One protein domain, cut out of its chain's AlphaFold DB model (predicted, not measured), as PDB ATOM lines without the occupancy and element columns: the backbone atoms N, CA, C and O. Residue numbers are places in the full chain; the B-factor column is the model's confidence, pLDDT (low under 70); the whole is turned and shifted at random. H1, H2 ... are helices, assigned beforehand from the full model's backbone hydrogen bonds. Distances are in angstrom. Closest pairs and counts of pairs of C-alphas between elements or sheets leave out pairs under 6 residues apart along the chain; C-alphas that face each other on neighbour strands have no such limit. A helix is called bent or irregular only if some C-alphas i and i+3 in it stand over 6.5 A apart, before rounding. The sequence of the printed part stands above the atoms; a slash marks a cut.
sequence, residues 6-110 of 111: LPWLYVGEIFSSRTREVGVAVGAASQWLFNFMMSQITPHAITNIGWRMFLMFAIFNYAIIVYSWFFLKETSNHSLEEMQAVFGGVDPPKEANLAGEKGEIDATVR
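This is residues 6 to 110 of the 111 residues of the protein "MFS quinate transporter" of Aspergillus arachidicola (UniProt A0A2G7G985). One very long helix, H2, folds back at residues 49 and 50 into an open U of two arms, H2a and H2b, which come closest near the fold, at Ala 45 and Met 53, without clearly touching. The short H1 folds back on the first residues of H2a, and past the open end of the U a tail sticks out with residues 92 to 110, which include H4. The 105 printed residues hold four named helices, H1, H2, H3 and H4 in chain order, and no named strand, an all-helix class. The whole is extended, with a radius of gyration of the C-alphas of 24.0 A and spans of 88 by 25 by 18 A.

H1, residues 6 to 14, begins at C-alpha 6 (7.550, -8.466, -34.644) and is 12.4 A long. H2, residues 20 to 71, was assigned as one helix by its hydrogen bonds but is bent: C-alphas 48 and 51 are 9.7 A apart. Its arms are H2a, residues 20 to 48, 41.1 A, with a kink of 33 degrees near residue 41, and H2b, residues 51 to 71, 31.1 A. H3 is residues 82 to 86. H4, residues 95 to 108, is 20.9 A long and ends at C-alpha 108 (-47.300, -9.482, -29.176).

H1 and H2a form a helical hairpin, opposite ways at a shallow tilt of 28 degrees. They touch, H2a with residues 20 to 24 alone; their closest C-alphas, of Val 11 and Val 24, are 6.7 A apart. H2a and H2b run opposite ways at a shallow tilt of 24 degrees, close but not clearly touching, with the closest C-alphas, of Ala 45 and Met 53, 6.6 A apart. H1 and H3 are close but not clearly touching, 7.4 A between the C-alphas of Ile 14 and Met 83. H4 is apart from H1, H2a, H2b and H3. Every O i to N i+4 pair is within hydrogen-bond range in H1 and H3, against 23 of 25 in H2a, 16 of 17 in H2b and 8 of 10 in H4.

The C-alphas farthest apart, of Asn 48 and Arg 110, are 87.8 A apart. The printed part has no cut; the link from H1 to H2 is tight, and those from H2 to H3 and H3 to H4 are short. The mean pLDDT of the printed part is 70.5, and residue 12, residues 14 to 18 and residues 72 to 110 are under 70.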
ATOM      1  N   LEU A   6       8.327  -9.704 -34.489       77.44
ATOM      2  CA  LEU A   6       7.550  -8.466 -34.644       77.44
ATOM      3  C   LEU A   6       6.746  -8.386 -35.958       77.44
ATOM      4  O   LEU A   6       5.550  -8.115 -35.882       77.44
ATOM      5  N   PRO A   7       7.323  -8.663 -37.146       76.69
ATOM      6  CA  PRO A   7       6.583  -8.565 -38.406       76.69
ATOM      7  C   PRO A   7       5.414  -9.551 -38.483       76.69
ATOM      8  O   PRO A   7       4.351  -9.220 -39.000       76.69
ATOM      9  N   TRP A   8       5.595 -10.755 -37.934       77.06
ATOM     10  CA  TRP A   8       4.572 -11.799 -37.944       77.06
ATOM     11  C   TRP A   8       3.397 -11.471 -37.029       77.06
ATOM     12  O   TRP A   8       2.248 -11.710 -37.396       77.06
ATOM     13  N   LEU A   9       3.681 -10.887 -35.865       76.25
ATOM     14  CA  LEU A   9       2.654 -10.413 -34.941       76.25
ATOM     15  C   LEU A   9       1.892  -9.223 -35.535       76.25
ATOM     16  O   LEU A   9       0.665  -9.223 -35.531       76.25
ATOM     17  N   TYR A  10       2.607  -8.282 -36.154       74.56
ATOM     18  CA  TYR A  10       2.018  -7.090 -36.764       74.56
ATOM     19  C   TYR A  10       1.030  -7.414 -37.900       74.56
ATOM     20  O   TYR A  10      -0.039  -6.813 -37.996       74.56
ATOM     21  N   VAL A  11       1.331  -8.420 -38.730       71.38
ATOM     22  CA  VAL A  11       0.389  -8.926 -39.749       71.38
ATOM     23  C   VAL A  11      -0.856  -9.543 -39.092       71.38
ATOM     24  O   VAL A  11      -1.968  -9.389 -39.595       71.38
ATOM     25  N   GLY A  12      -0.706 -10.215 -37.948       69.38
ATOM     26  CA  GLY A  12      -1.837 -10.740 -37.180       69.38
ATOM     27  C   GLY A  12      -2.756  -9.647 -36.622       69.38
ATOM     28  O   GLY A  12      -3.970  -9.852 -36.573       69.38
ATOM     29  N   GLU A  13      -2.187  -8.500 -36.253       70.19
ATOM     30  CA  GLU A  13      -2.901  -7.355 -35.672       70.19
ATOM     31  C   GLU A  13      -3.629  -6.507 -36.724       70.19
ATOM     32  O   GLU A  13      -4.765  -6.106 -36.490       70.19
ATOM     33  N   ILE A  14      -3.032  -6.282 -37.901       69.25
ATOM     34  CA  ILE A  14      -3.627  -5.436 -38.956       69.25
ATOM     35  C   ILE A  14      -4.810  -6.099 -39.664       69.25
ATOM     36  O   ILE A  14      -5.774  -5.429 -40.039       69.25
ATOM     37  N   PHE A  15      -4.722  -7.400 -39.943       65.50
ATOM     38  CA  PHE A  15      -5.689  -8.051 -40.821       65.50
ATOM     39  C   PHE A  15      -6.822  -8.729 -40.038       65.50
ATOM     40  O   PHE A  15      -6.588  -9.611 -39.205       65.50
ATOM     41  N   SER A  16      -8.064  -8.385 -40.401       61.75
ATOM     42  CA  SER A  16      -9.280  -9.118 -40.022       61.75
ATOM     43  C   SER A  16      -9.221 -10.571 -40.514       61.75
ATOM     44  O   SER A  16      -8.638 -10.855 -41.565       61.75
ATOM     45  N   SER A  17      -9.839 -11.499 -39.773       66.88
ATOM     46  CA  SER A  17      -9.754 -12.957 -39.972       66.88
ATOM     47  C   SER A  17      -9.979 -13.417 -41.417       66.88
ATOM     48  O   SER A  17      -9.397 -14.411 -41.835       66.88
ATOM     49  N   ARG A  18     -10.770 -12.679 -42.206       63.97
ATOM     50  CA  ARG A  18     -11.089 -13.018 -43.602       63.97
ATOM     51  C   ARG A  18     -10.002 -12.634 -44.618       63.97
ATOM     52  O   ARG A  18      -9.886 -13.285 -45.647       63.97
ATOM     53  N   THR A  19      -9.218 -11.586 -44.363       70.81
ATOM     54  CA  THR A  19      -8.145 -11.116 -45.270       70.81
ATOM     55  C   THR A  19      -6.749 -11.477 -44.773       70.81
ATOM     56  O   THR A  19      -5.774 -11.350 -45.516       70.81
ATOM     57  N   ARG A  20      -6.648 -11.952 -43.526       77.94
ATOM     58  CA  ARG A  20      -5.392 -12.336 -42.879       77.94
ATOM     59  C   ARG A  20      -4.636 -13.408 -43.652       77.94
ATOM     60  O   ARG A  20      -3.433 -13.273 -43.819       77.94
ATOM     61  N   GLU A  21      -5.323 -14.423 -44.165       79.12
ATOM     62  CA  GLU A  21      -4.676 -15.516 -44.903       79.12
ATOM     63  C   GLU A  21      -3.947 -15.015 -46.157       79.12
ATOM     64  O   GLU A  21      -2.802 -15.391 -46.402       79.12
ATOM     65  N   VAL A  22      -4.564 -14.094 -46.906       80.69
ATOM     66  CA  VAL A  22      -3.958 -13.490 -48.103       80.69
ATOM     67  C   VAL A  22      -2.785 -12.583 -47.723       80.69
ATOM     68  O   VAL A  22      -1.728 -12.656 -48.349       80.69
ATOM     69  N   GLY A  23      -2.934 -11.768 -46.673       80.31
ATOM     70  CA  GLY A  23      -1.860 -10.900 -46.175       80.31
ATOM     71  C   GLY A  23      -0.640 -11.690 -45.693       80.31
ATOM     72  O   GLY A  23       0.493 -11.368 -46.054       80.31
ATOM     73  N   VAL A  24      -0.867 -12.776 -44.949       84.12
ATOM     74  CA  VAL A  24       0.187 -13.697 -44.499       84.12
ATOM     75  C   VAL A  24       0.840 -14.404 -45.688       84.12
ATOM     76  O   VAL A  24       2.066 -14.494 -45.727       84.12
ATOM     77  N   ALA A  25       0.066 -14.855 -46.678       84.75
ATOM     78  CA  ALA A  25       0.604 -15.518 -47.866       84.75
ATOM     79  C   ALA A  25       1.511 -14.590 -48.693       84.75
ATOM     80  O   ALA A  25       2.614 -14.986 -49.068       84.75
ATOM     81  N   VAL A  26       1.089 -13.343 -48.933       85.94
ATOM     82  CA  VAL A  26       1.896 -12.343 -49.655       85.94
ATOM     83  C   VAL A  26       3.136 -11.948 -48.849       85.94
ATOM     84  O   VAL A  26       4.225 -11.835 -49.420       85.94
ATOM     85  N   GLY A  27       3.005 -11.789 -47.528       85.50
ATOM     86  CA  GLY A  27       4.131 -11.517 -46.634       85.50
ATOM     87  C   GLY A  27       5.171 -12.640 -46.658       85.50
ATOM     88  O   GLY A  27       6.356 -12.384 -46.878       85.50
ATOM     89  N   ALA A  28       4.724 -13.891 -46.534       87.25
ATOM     90  CA  ALA A  28       5.586 -15.064 -46.605       87.25
ATOM     91  C   ALA A  28       6.243 -15.207 -47.987       87.25
ATOM     92  O   ALA A  28       7.453 -15.415 -48.071       87.25
ATOM     93  N   ALA A  29       5.481 -15.050 -49.073       89.62
ATOM     94  CA  ALA A  29       6.010 -15.115 -50.435       89.62
ATOM     95  C   ALA A  29       7.084 -14.045 -50.677       89.62
ATOM     96  O   ALA A  29       8.149 -14.350 -51.214       89.62
ATOM     97  N   SER A  30       6.841 -12.816 -50.215       87.44
ATOM     98  CA  SER A  30       7.813 -11.723 -50.299       87.44
ATOM     99  C   SER A  30       9.074 -12.051 -49.503       87.44
ATOM    100  O   SER A  30      10.174 -11.937 -50.036       87.44
ATOM    101  N   GLN A  31       8.944 -12.531 -48.262       88.88
ATOM    102  CA  GLN A  31      10.096 -12.929 -47.449       88.88
ATOM    103  C   GLN A  31      10.937 -14.010 -48.137       88.88
ATOM    104  O   GLN A  31      12.160 -13.882 -48.209       88.88
ATOM    105  N   TRP A  32      10.304 -15.062 -48.657       90.25
ATOM    106  CA  TRP A  32      11.012 -16.131 -49.360       90.25
ATOM    107  C   TRP A  32      11.681 -15.637 -50.642       90.25
ATOM    108  O   TRP A  32      12.820 -16.017 -50.918       90.25
ATOM    109  N   LEU A  33      11.030 -14.736 -51.379       92.25
ATOM    110  CA  LEU A  33      11.606 -14.101 -52.559       92.25
ATOM    111  C   LEU A  33      12.846 -13.267 -52.209       92.25
ATOM    112  O   LEU A  33      13.879 -13.405 -52.861       92.25
ATOM    113  N   PHE A  34      12.775 -12.438 -51.165       86.44
ATOM    114  CA  PHE A  34      13.914 -11.634 -50.716       86.44
ATOM    115  C   PHE A  34      15.058 -12.508 -50.192       86.44
ATOM    116  O   PHE A  34      16.216 -12.243 -50.518       86.44
ATOM    117  N   ASN A  35      14.755 -13.589 -49.467       89.69
ATOM    118  CA  ASN A  35      15.756 -14.572 -49.048       89.69
ATOM    119  C   ASN A  35      16.458 -15.214 -50.254       89.69
ATOM    120  O   ASN A  35      17.685 -15.317 -50.272       89.69
ATOM    121  N   PHE A  36      15.700 -15.599 -51.283       90.69
ATOM    122  CA  PHE A  36      16.257 -16.155 -52.515       90.69
ATOM    123  C   PHE A  36      17.126 -15.136 -53.259       90.69
ATOM    124  O   PHE A  36      18.268 -15.429 -53.612       90.69
ATOM    125  N   MET A  37      16.624 -13.916 -53.444       90.75
ATOM    126  CA  MET A  37      17.359 -12.842 -54.106       90.75
ATOM    127  C   MET A  37      18.677 -12.541 -53.381       90.75
ATOM    128  O   MET A  37      19.725 -12.464 -54.019       90.75
ATOM    129  N   MET A  38      18.661 -12.450 -52.050       85.31
ATOM    130  CA  MET A  38      19.876 -12.255 -51.256       85.31
ATOM    131  C   MET A  38      20.836 -13.437 -51.380       85.31
ATOM    132  O   MET A  38      22.040 -13.220 -51.497       85.31
ATOM    133  N   SER A  39      20.332 -14.673 -51.421       88.75
ATOM    134  CA  SER A  39      21.164 -15.858 -51.647       88.75
ATOM    135  C   SER A  39      21.896 -15.816 -52.994       88.75
ATOM    136  O   SER A  39      23.036 -16.269 -53.055       88.75
ATOM    137  N   GLN A  40      21.294 -15.239 -54.038       87.19
ATOM    138  CA  GLN A  40      21.938 -15.065 -55.346       87.19
ATOM    139  C   GLN A  40      22.882 -13.853 -55.392       87.19
ATOM    140  O   GLN A  40      23.969 -13.932 -55.963       87.19
ATOM    141  N   ILE A  41      22.509 -12.732 -54.766       85.44
ATOM    142  CA  ILE A  41      23.319 -11.501 -54.763       85.44
ATOM    143  C   ILE A  41      24.574 -11.663 -53.901       85.44
ATOM    144  O   ILE A  41      25.642 -11.180 -54.273       85.44
ATOM    145  N   THR A  42      24.468 -12.342 -52.757       84.19
ATOM    146  CA  THR A  42      25.553 -12.467 -51.773       84.19
ATOM    147  C   THR A  42      26.864 -13.012 -52.362       84.19
ATOM    148  O   THR A  42      27.887 -12.348 -52.186       84.19
ATOM    149  N   PRO A  43      26.897 -14.143 -53.097       82.38
ATOM    150  CA  PRO A  43      28.146 -14.646 -53.671       82.38
ATOM    151  C   PRO A  43      28.775 -13.669 -54.678       82.38
ATOM    152  O   PRO A  43      29.983 -13.457 -54.628       82.38
ATOM    153  N   HIS A  44      27.980 -13.007 -55.527       79.31
ATOM    154  CA  HIS A  44      28.484 -12.001 -56.476       79.31
ATOM    155  C   HIS A  44      28.965 -10.710 -55.803       79.31
ATOM    156  O   HIS A  44      29.948 -10.095 -56.222       79.31
ATOM    157  N   ALA A  45      28.284 -10.280 -54.746       78.06
ATOM    158  CA  ALA A  45      28.655  -9.082 -54.016       78.06
ATOM    159  C   ALA A  45      29.915  -9.305 -53.157       78.06
ATOM    160  O   ALA A  45      30.740  -8.399 -53.054       78.06
ATOM    161  N   ILE A  46      30.143 -10.503 -52.610       79.56
ATOM    162  CA  ILE A  46      31.392 -10.808 -51.888       79.56
ATOM    163  C   ILE A  46      32.596 -10.761 -52.836       79.56
ATOM    164  O   ILE A  46      33.615 -10.171 -52.476       79.56
ATOM    165  N   THR A  47      32.479 -11.309 -54.052       78.38
ATOM    166  CA  THR A  47      33.592 -11.338 -55.018       78.38
ATOM    167  C   THR A  47      33.950  -9.959 -55.569       78.38
ATOM    168  O   THR A  47      35.126  -9.692 -55.798       78.38
ATOM    169  N   ASN A  48      32.967  -9.071 -55.757       74.69
ATOM    170  CA  ASN A  48      33.206  -7.758 -56.369       74.69
ATOM    171  C   ASN A  48      33.440  -6.631 -55.353       74.69
ATOM    172  O   ASN A  48      34.152  -5.673 -55.647       74.69
ATOM    173  N   ILE A  49      32.784  -6.690 -54.192       74.00
ATOM    174  CA  ILE A  49      32.593  -5.531 -53.305       74.00
ATOM    175  C   ILE A  49      33.198  -5.778 -51.906       74.00
ATOM    176  O   ILE A  49      33.517  -4.816 -51.197       74.00
ATOM    177  N   GLY A  50      33.438  -7.037 -51.519       78.88
ATOM    178  CA  GLY A  50      34.122  -7.401 -50.274       78.88
ATOM    179  C   GLY A  50      33.496  -6.741 -49.039       78.88
ATOM    180  O   GLY A  50      32.297  -6.860 -48.795       78.88
ATOM    181  N   TRP A  51      34.297  -5.987 -48.274       76.62
ATOM    182  CA  TRP A  51      33.856  -5.321 -47.036       76.62
ATOM    183  C   TRP A  51      32.736  -4.287 -47.243       76.62
ATOM    184  O   TRP A  51      31.981  -3.984 -46.321       76.62
ATOM    185  N   ARG A  52      32.577  -3.741 -48.451       78.12
ATOM    186  CA  ARG A  52      31.544  -2.734 -48.729       78.12
ATOM    187  C   ARG A  52      30.131  -3.337 -48.756       78.12
ATOM    188  O   ARG A  52      29.163  -2.590 -48.663       78.12
ATOM    189  N   MET A  53      29.989  -4.667 -48.790       79.50
ATOM    190  CA  MET A  53      28.701  -5.342 -48.584       79.50
ATOM    191  C   MET A  53      28.087  -4.977 -47.222       79.50
ATOM    192  O   MET A  53      26.876  -4.794 -47.123       79.50
ATOM    193  N   PHE A  54      28.909  -4.792 -46.186       80.06
ATOM    194  CA  PHE A  54      28.428  -4.384 -44.864       80.06
ATOM    195  C   PHE A  54      27.772  -2.995 -44.882       80.06
ATOM    196  O   PHE A  54      26.783  -2.779 -44.185       80.06
ATOM    197  N   LEU A  55      28.253  -2.074 -45.728       82.62
ATOM    198  CA  LEU A  55      27.619  -0.763 -45.910       82.62
ATOM    199  C   LEU A  55      26.248  -0.884 -46.578       82.62
ATOM    200  O   LEU A  55      25.324  -0.165 -46.211       82.62
ATOM    201  N   MET A  56      26.088  -1.825 -47.512       81.44
ATOM    202  CA  MET A  56      24.795  -2.101 -48.135       81.44
ATOM    203  C   MET A  56      23.772  -2.568 -47.085       81.44
ATOM    204  O   MET A  56      22.666  -2.034 -47.022       81.44
ATOM    205  N   PHE A  57      24.161  -3.486 -46.192       81.94
ATOM    206  CA  PHE A  57      23.317  -3.913 -45.069       81.94
ATOM    207  C   PHE A  57      23.001  -2.786 -44.081       81.94
ATOM    208  O   PHE A  57      21.881  -2.726 -43.564       81.94
ATOM    209  N   ALA A  58      23.958  -1.888 -43.830       84.38
ATOM    210  CA  ALA A  58      23.751  -0.725 -42.975       84.38
ATOM    211  C   ALA A  58      22.715   0.244 -43.573       84.38
ATOM    212  O   ALA A  58      21.825   0.699 -42.855       84.38
ATOM    213  N   ILE A  59      22.777   0.501 -44.884       87.19
ATOM    214  CA  ILE A  59      21.798   1.344 -45.589       87.19
ATOM    215  C   ILE A  59      20.404   0.714 -45.528       87.19
ATOM    216  O   ILE A  59      19.446   1.406 -45.191       87.19
ATOM    217  N   PHE A  60      20.279  -0.591 -45.786       85.50
ATOM    218  CA  PHE A  60      18.987  -1.278 -45.681       85.50
ATOM    219  C   PHE A  60      18.423  -1.250 -44.255       85.50
ATOM    220  O   PHE A  60      17.230  -1.010 -44.084       85.50
ATOM    221  N   ASN A  61      19.263  -1.416 -43.228       86.00
ATOM    222  CA  ASN A  61      18.832  -1.265 -41.834       86.00
ATOM    223  C   ASN A  61      18.312   0.151 -41.545       86.00
ATOM    224  O   ASN A  61      17.237   0.302 -40.971       86.00
ATOM    225  N   TYR A  62      19.029   1.189 -41.984       87.06
ATOM    226  CA  TYR A  62      18.571   2.571 -41.826       87.06
ATOM    227  C   TYR A  62      17.280   2.854 -42.595       87.06
ATOM    228  O   TYR A  62      16.398   3.534 -42.074       87.06
ATOM    229  N   ALA A  63      17.127   2.299 -43.799       86.75
ATOM    230  CA  ALA A  63      15.901   2.432 -44.576       86.75
ATOM    231  C   ALA A  63      14.699   1.809 -43.846       86.75
ATOM    232  O   ALA A  63      13.633   2.416 -43.819       86.75
ATOM    233  N   ILE A  64      14.881   0.649 -43.200       82.69
ATOM    234  CA  ILE A  64      13.845   0.010 -42.372       82.69
ATOM    235  C   ILE A  64      13.478   0.894 -41.178       82.69
ATOM    236  O   ILE A  64      12.294   1.054 -40.893       82.69
ATOM    237  N   ILE A  65      14.459   1.511 -40.510       83.44
ATOM    238  CA  ILE A  65      14.205   2.434 -39.392       83.44
ATOM    239  C   ILE A  65      13.370   3.628 -39.865       83.44
ATOM    240  O   ILE A  65      12.331   3.923 -39.274       83.44
ATOM    241  N   VAL A  66      13.772   4.279 -40.959       85.38
ATOM    242  CA  VAL A  66      13.045   5.428 -41.523       85.38
ATOM    243  C   VAL A  66      11.637   5.020 -41.951       85.38
ATOM    244  O   VAL A  66      10.669   5.684 -41.590       85.38
ATOM    245  N   TYR A  67      11.502   3.899 -42.660       82.31
ATOM    246  CA  TYR A  67      10.203   3.363 -43.053       82.31
ATOM    247  C   TYR A  67       9.318   3.094 -41.831       82.31
ATOM    248  O   TYR A  67       8.161   3.505 -41.805       82.31
ATOM    249  N   SER A  68       9.869   2.473 -40.787       80.75
ATOM    250  CA  SER A  68       9.125   2.202 -39.561       80.75
ATOM    251  C   SER A  68       8.696   3.479 -38.833       80.75
ATOM    252  O   SER A  68       7.619   3.528 -38.259       80.75
ATOM    253  N   TRP A  69       9.483   4.549 -38.902       76.50
ATOM    254  CA  TRP A  69       9.126   5.802 -38.244       76.50
ATOM    255  C   TRP A  69       7.988   6.550 -38.957       76.50
ATOM    256  O   TRP A  69       7.158   7.173 -38.302       76.50
ATOM    257  N   PHE A  70       7.923   6.474 -40.290       77.44
ATOM    258  CA  PHE A  70       6.893   7.169 -41.075       77.44
ATOM    259  C   PHE A  70       5.620   6.345 -41.311       77.44
ATOM    260  O   PHE A  70       4.523   6.899 -41.278       77.44
ATOM    261  N   PHE A  71       5.752   5.047 -41.600       70.38
ATOM    262  CA  PHE A  71       4.640   4.205 -42.064       70.38
ATOM    263  C   PHE A  71       4.038   3.329 -40.967       70.38
ATOM    264  O   PHE A  71       2.846   3.028 -41.008       70.38
ATOM    265  N   LEU A  72       4.840   2.926 -39.980       64.81
ATOM    266  CA  LEU A  72       4.373   2.166 -38.822       64.81
ATOM    267  C   LEU A  72       3.743   3.159 -37.836       64.81
ATOM    268  O   LEU A  72       4.344   3.592 -36.857       64.81
ATOM    269  N   LYS A  73       2.508   3.564 -38.140       55.62
ATOM    270  CA  LYS A  73       1.674   4.315 -37.205       55.62
ATOM    271  C   LYS A  73       1.365   3.393 -36.026       55.62
ATOM    272  O   LYS A  73       0.970   2.251 -36.233       55.62
ATOM    273  N   GLU A  74       1.605   3.874 -34.814       57.69
ATOM    274  CA  GLU A  74       1.508   3.113 -33.568       57.69
ATOM    275  C   GLU A  74       0.133   2.420 -33.451       57.69
ATOM    276  O   GLU A  74      -0.889   3.066 -33.236       57.69
ATOM    277  N   THR A  75       0.094   1.097 -33.648       53.56
ATOM    278  CA  THR A  75      -1.130   0.272 -33.567       53.56
ATOM    279  C   THR A  75      -1.430  -0.190 -32.140       53.56
ATOM    280  O   THR A  75      -2.461  -0.802 -31.889       53.56
ATOM    281  N   SER A  76      -0.548   0.127 -31.185       49.91
ATOM    282  CA  SER A  76      -0.513  -0.478 -29.849       49.91
ATOM    283  C   SER A  76      -1.607  -0.007 -28.873       49.91
ATOM    284  O   SER A  76      -1.602  -0.454 -27.729       49.91
ATOM    285  N   ASN A  77      -2.528   0.875 -29.282       44.12
ATOM    286  CA  ASN A  77      -3.587   1.425 -28.417       44.12
ATOM    287  C   ASN A  77      -5.009   1.278 -28.981       44.12
ATOM    288  O   ASN A  77      -5.930   1.877 -28.432       44.12
ATOM    289  N   HIS A  78      -5.205   0.489 -30.043       47.28
ATOM    290  CA  HIS A  78      -6.531   0.267 -30.620       47.28
ATOM    291  C   HIS A  78      -6.923  -1.207 -30.582       47.28
ATOM    292  O   HIS A  78      -6.127  -2.084 -30.924       47.28
ATOM    293  N   SER A  79      -8.154  -1.488 -30.149       50.25
ATOM    294  CA  SER A  79      -8.693  -2.850 -30.171       50.25
ATOM    295  C   SER A  79      -8.877  -3.324 -31.624       50.25
ATOM    296  O   SER A  79      -9.039  -2.513 -32.539       50.25
ATOM    297  N   LEU A  80      -8.883  -4.644 -31.857       51.16
ATOM    298  CA  LEU A  80      -9.124  -5.249 -33.183       51.16
ATOM    299  C   LEU A  80     -10.422  -4.749 -33.862       51.16
ATOM    300  O   LEU A  80     -10.554  -4.858 -35.081       51.16
ATOM    301  N   GLU A  81     -11.369  -4.206 -33.088       51.34
ATOM    302  CA  GLU A  81     -12.619  -3.607 -33.572       51.34
ATOM    303  C   GLU A  81     -12.439  -2.138 -33.997       51.34
ATOM    304  O   GLU A  81     -12.962  -1.728 -35.032       51.34
ATOM    305  N   GLU A  82     -11.629  -1.350 -33.283       50.69
ATOM    306  CA  GLU A  82     -11.340   0.052 -33.635       50.69
ATOM    307  C   GLU A  82     -10.478   0.172 -34.898       50.69
ATOM    308  O   GLU A  82     -10.597   1.135 -35.658       50.69
ATOM    309  N   MET A  83      -9.647  -0.832 -35.184       54.03
ATOM    310  CA  MET A  83      -8.838  -0.863 -36.403       54.03
ATOM    311  C   MET A  83      -9.696  -1.012 -37.672       54.03
ATOM    312  O   MET A  83      -9.328  -0.490 -38.727       54.03
ATOM    313  N   GLN A  84     -10.877  -1.641 -37.569       52.22
ATOM    314  CA  GLN A  84     -11.855  -1.686 -38.665       52.22
ATOM    315  C   GLN A  84     -12.446  -0.295 -38.933       52.22
ATOM    316  O   GLN A  84     -12.571   0.088 -40.096       52.22
ATOM    317  N   ALA A  85     -12.695   0.503 -37.890       53.22
ATOM    318  CA  ALA A  85     -13.160   1.885 -38.028       53.22
ATOM    319  C   ALA A  85     -12.094   2.820 -38.640       53.22
ATOM    320  O   ALA A  85     -12.428   3.712 -39.420       53.22
ATOM    321  N   VAL A  86     -10.803   2.598 -38.353       56.19
ATOM    322  CA  VAL A  86      -9.686   3.410 -38.887       56.19
ATOM    323  C   VAL A  86      -9.402   3.127 -40.370       56.19
ATOM    324  O   VAL A  86      -9.000   4.037 -41.097       56.19
ATOM    325  N   PHE A  87      -9.631   1.895 -40.841       55.75
ATOM    326  CA  PHE A  87      -9.405   1.487 -42.237       55.75
ATOM    327  C   PHE A  87     -10.679   1.455 -43.109       55.75
ATOM    328  O   PHE A  87     -10.611   1.048 -44.269       55.75
ATOM    329  N   GLY A  88     -11.823   1.929 -42.597       52.03
ATOM    330  CA  GLY A  88     -13.056   2.114 -43.379       52.03
ATOM    331  C   GLY A  88     -13.947   0.871 -43.519       52.03
ATOM    332  O   GLY A  88     -14.724   0.777 -44.470       52.03
ATOM    333  N   GLY A  89     -13.848  -0.089 -42.600       45.59
ATOM    334  CA  GLY A  89     -14.772  -1.215 -42.502       45.59
ATOM    335  C   GLY A  89     -16.115  -0.766 -41.932       45.59
ATOM    336  O   GLY A  89     -16.185  -0.300 -40.802       45.59
ATOM    337  N   VAL A  90     -17.172  -0.904 -42.732       52.84
ATOM    338  CA  VAL A  90     -18.569  -0.751 -42.307       52.84
ATOM    339  C   VAL A  90     -18.831  -1.642 -41.091       52.84
ATOM    340  O   VAL A  90     -18.514  -2.832 -41.134       52.84
ATOM    341  N   ASP A  91     -19.420  -1.063 -40.042       52.06
ATOM    342  CA  ASP A  91     -19.848  -1.772 -38.835       52.06
ATOM    343  C   ASP A  91     -20.629  -3.052 -39.201       52.06
ATOM    344  O   ASP A  91     -21.610  -2.971 -39.953       52.06
ATOM    345  N   PRO A  92     -20.281  -4.244 -38.677       52.41
ATOM    346  CA  PRO A  92     -21.241  -5.337 -38.659       52.41
ATOM    347  C   PRO A  92     -22.457  -4.899 -37.816       52.41
ATOM    348  O   PRO A  92     -22.281  -4.213 -36.804       52.41
ATOM    349  N   PRO A  93     -23.695  -5.247 -38.217       46.41
ATOM    350  CA  PRO A  93     -24.898  -4.777 -37.540       46.41
ATOM    351  C   PRO A  93     -24.819  -5.094 -36.051       46.41
ATOM    352  O   PRO A  93     -24.586  -6.237 -35.663       46.41
ATOM    353  N   LYS A  94     -25.015  -4.074 -35.213       51.50
ATOM    354  CA  LYS A  94     -25.125  -4.231 -33.763       51.50
ATOM    355  C   LYS A  94     -26.249  -5.231 -33.460       51.50
ATOM    356  O   LYS A  94     -27.424  -4.867 -33.476       51.50
ATOM    357  N   GLU A  95     -25.876  -6.461 -33.109       55.78
ATOM    358  CA  GLU A  95     -26.745  -7.520 -32.561       55.78
ATOM    359  C   GLU A  95     -27.538  -7.054 -31.317       55.78
ATOM    360  O   GLU A  95     -28.506  -7.688 -30.907       55.78
ATOM    361  N   ALA A  96     -27.199  -5.888 -30.752       52.75
ATOM    362  CA  ALA A  96     -27.956  -5.224 -29.695       52.75
ATOM    363  C   ALA A  96     -29.401  -4.847 -30.088       52.75
ATOM    364  O   ALA A  96     -30.242  -4.723 -29.201       52.75
ATOM    365  N   ASN A  97     -29.722  -4.703 -31.382       51.25
ATOM    366  CA  ASN A  97     -31.092  -4.390 -31.822       51.25
ATOM    367  C   ASN A  97     -31.958  -5.638 -32.083       51.25
ATOM    368  O   ASN A  97     -33.181  -5.558 -31.998       51.25
ATOM    369  N   LEU A  98     -31.351  -6.810 -32.309       53.09
ATOM    370  CA  LEU A  98     -32.083  -8.064 -32.536       53.09
ATOM    371  C   LEU A  98     -32.702  -8.619 -31.247       53.09
ATOM    372  O   LEU A  98     -33.743  -9.268 -31.301       53.09
ATOM    373  N   ALA A  99     -32.109  -8.338 -30.081       55.38
ATOM    374  CA  ALA A  99     -32.688  -8.706 -28.788       55.38
ATOM    375  C   ALA A  99     -33.901  -7.831 -28.405       55.38
ATOM    376  O   ALA A  99     -34.794  -8.310 -27.708       55.38
ATOM    377  N   GLY A 100     -33.950  -6.582 -28.888       50.31
ATOM    378  CA  GLY A 100     -35.077  -5.667 -28.683       50.31
ATOM    379  C   GLY A 100     -36.309  -6.080 -29.488       50.31
ATOM    380  O   GLY A 100     -37.384  -6.249 -28.917       50.31
ATOM    381  N   GLU A 101     -36.140  -6.368 -30.784       55.62
ATOM    382  CA  GLU A 101     -37.248  -6.840 -31.629       55.62
ATOM    383  C   GLU A 101     -37.747  -8.230 -31.218       55.62
ATOM    384  O   GLU A 101     -38.953  -8.464 -31.231       55.62
ATOM    385  N   LYS A 102     -36.863  -9.146 -30.782       53.59
ATOM    386  CA  LYS A 102     -37.290 -10.481 -30.319       53.59
ATOM    387  C   LYS A 102     -38.140 -10.432 -29.046       53.59
ATOM    388  O   LYS A 102     -39.021 -11.272 -28.885       53.59
ATOM    389  N   GLY A 103     -37.887  -9.462 -28.163       54.50
ATOM    390  CA  GLY A 103     -38.698  -9.230 -26.966       54.50
ATOM    391  C   GLY A 103     -40.066  -8.615 -27.276       54.50
ATOM    392  O   GLY A 103     -41.048  -8.940 -26.613       54.50
ATOM    393  N   GLU A 104     -40.155  -7.779 -28.311       56.88
ATOM    394  CA  GLU A 104     -41.402  -7.112 -28.703       56.88
ATOM    395  C   GLU A 104     -42.339  -8.031 -29.513       56.88
ATOM    396  O   GLU A 104     -43.556  -8.034 -29.299       56.88
ATOM    397  N   ILE A 105     -41.785  -8.906 -30.362       56.12
ATOM    398  CA  ILE A 105     -42.572  -9.923 -31.082       56.12
ATOM    399  C   ILE A 105     -43.051 -11.060 -30.162       56.12
ATOM    400  O   ILE A 105     -44.163 -11.547 -30.350       56.12
ATOM    401  N   ASP A 106     -42.290 -11.445 -29.129       57.56
ATOM    402  CA  ASP A 106     -42.724 -12.441 -28.127       57.56
ATOM    403  C   ASP A 106     -43.822 -11.891 -27.193       57.56
ATOM    404  O   ASP A 106     -44.709 -12.625 -26.754       57.56
ATOM    405  N   ALA A 107     -43.827 -10.578 -26.936       61.00
ATOM    406  CA  ALA A 107     -44.887  -9.920 -26.171       61.00
ATOM    407  C   ALA A 107     -46.200  -9.759 -26.961       61.00
ATOM    408  O   ALA A 107     -47.272  -9.747 -26.360       61.00
ATOM    409  N   THR A 108     -46.130  -9.671 -28.294       60.38
ATOM    410  CA  THR A 108     -47.300  -9.482 -29.176       60.38
ATOM    411  C   THR A 108     -47.933 -10.812 -29.624       60.38
ATOM    412  O   THR A 108     -49.103 -10.847 -29.996       60.38
ATOM    413  N   VAL A 109     -47.189 -11.925 -29.562       59.81
ATOM    414  CA  VAL A 109     -47.611 -13.269 -30.022       59.81
ATOM    415  C   VAL A 109     -47.973 -14.193 -28.841       59.81
ATOM    416  O   VAL A 109     -47.803 -15.409 -28.899       59.81
ATOM    417  N   ARG A 110     -48.513 -13.643 -27.747       53.41
ATOM    418  CA  ARG A 110     -49.220 -14.441 -26.730       53.41
ATOM    419  C   ARG A 110     -50.719 -14.111 -26.756       53.41
ATOM    420  O   ARG A 110     -51.047 -12.950 -26.526       53.41
TER     421      ARG A 110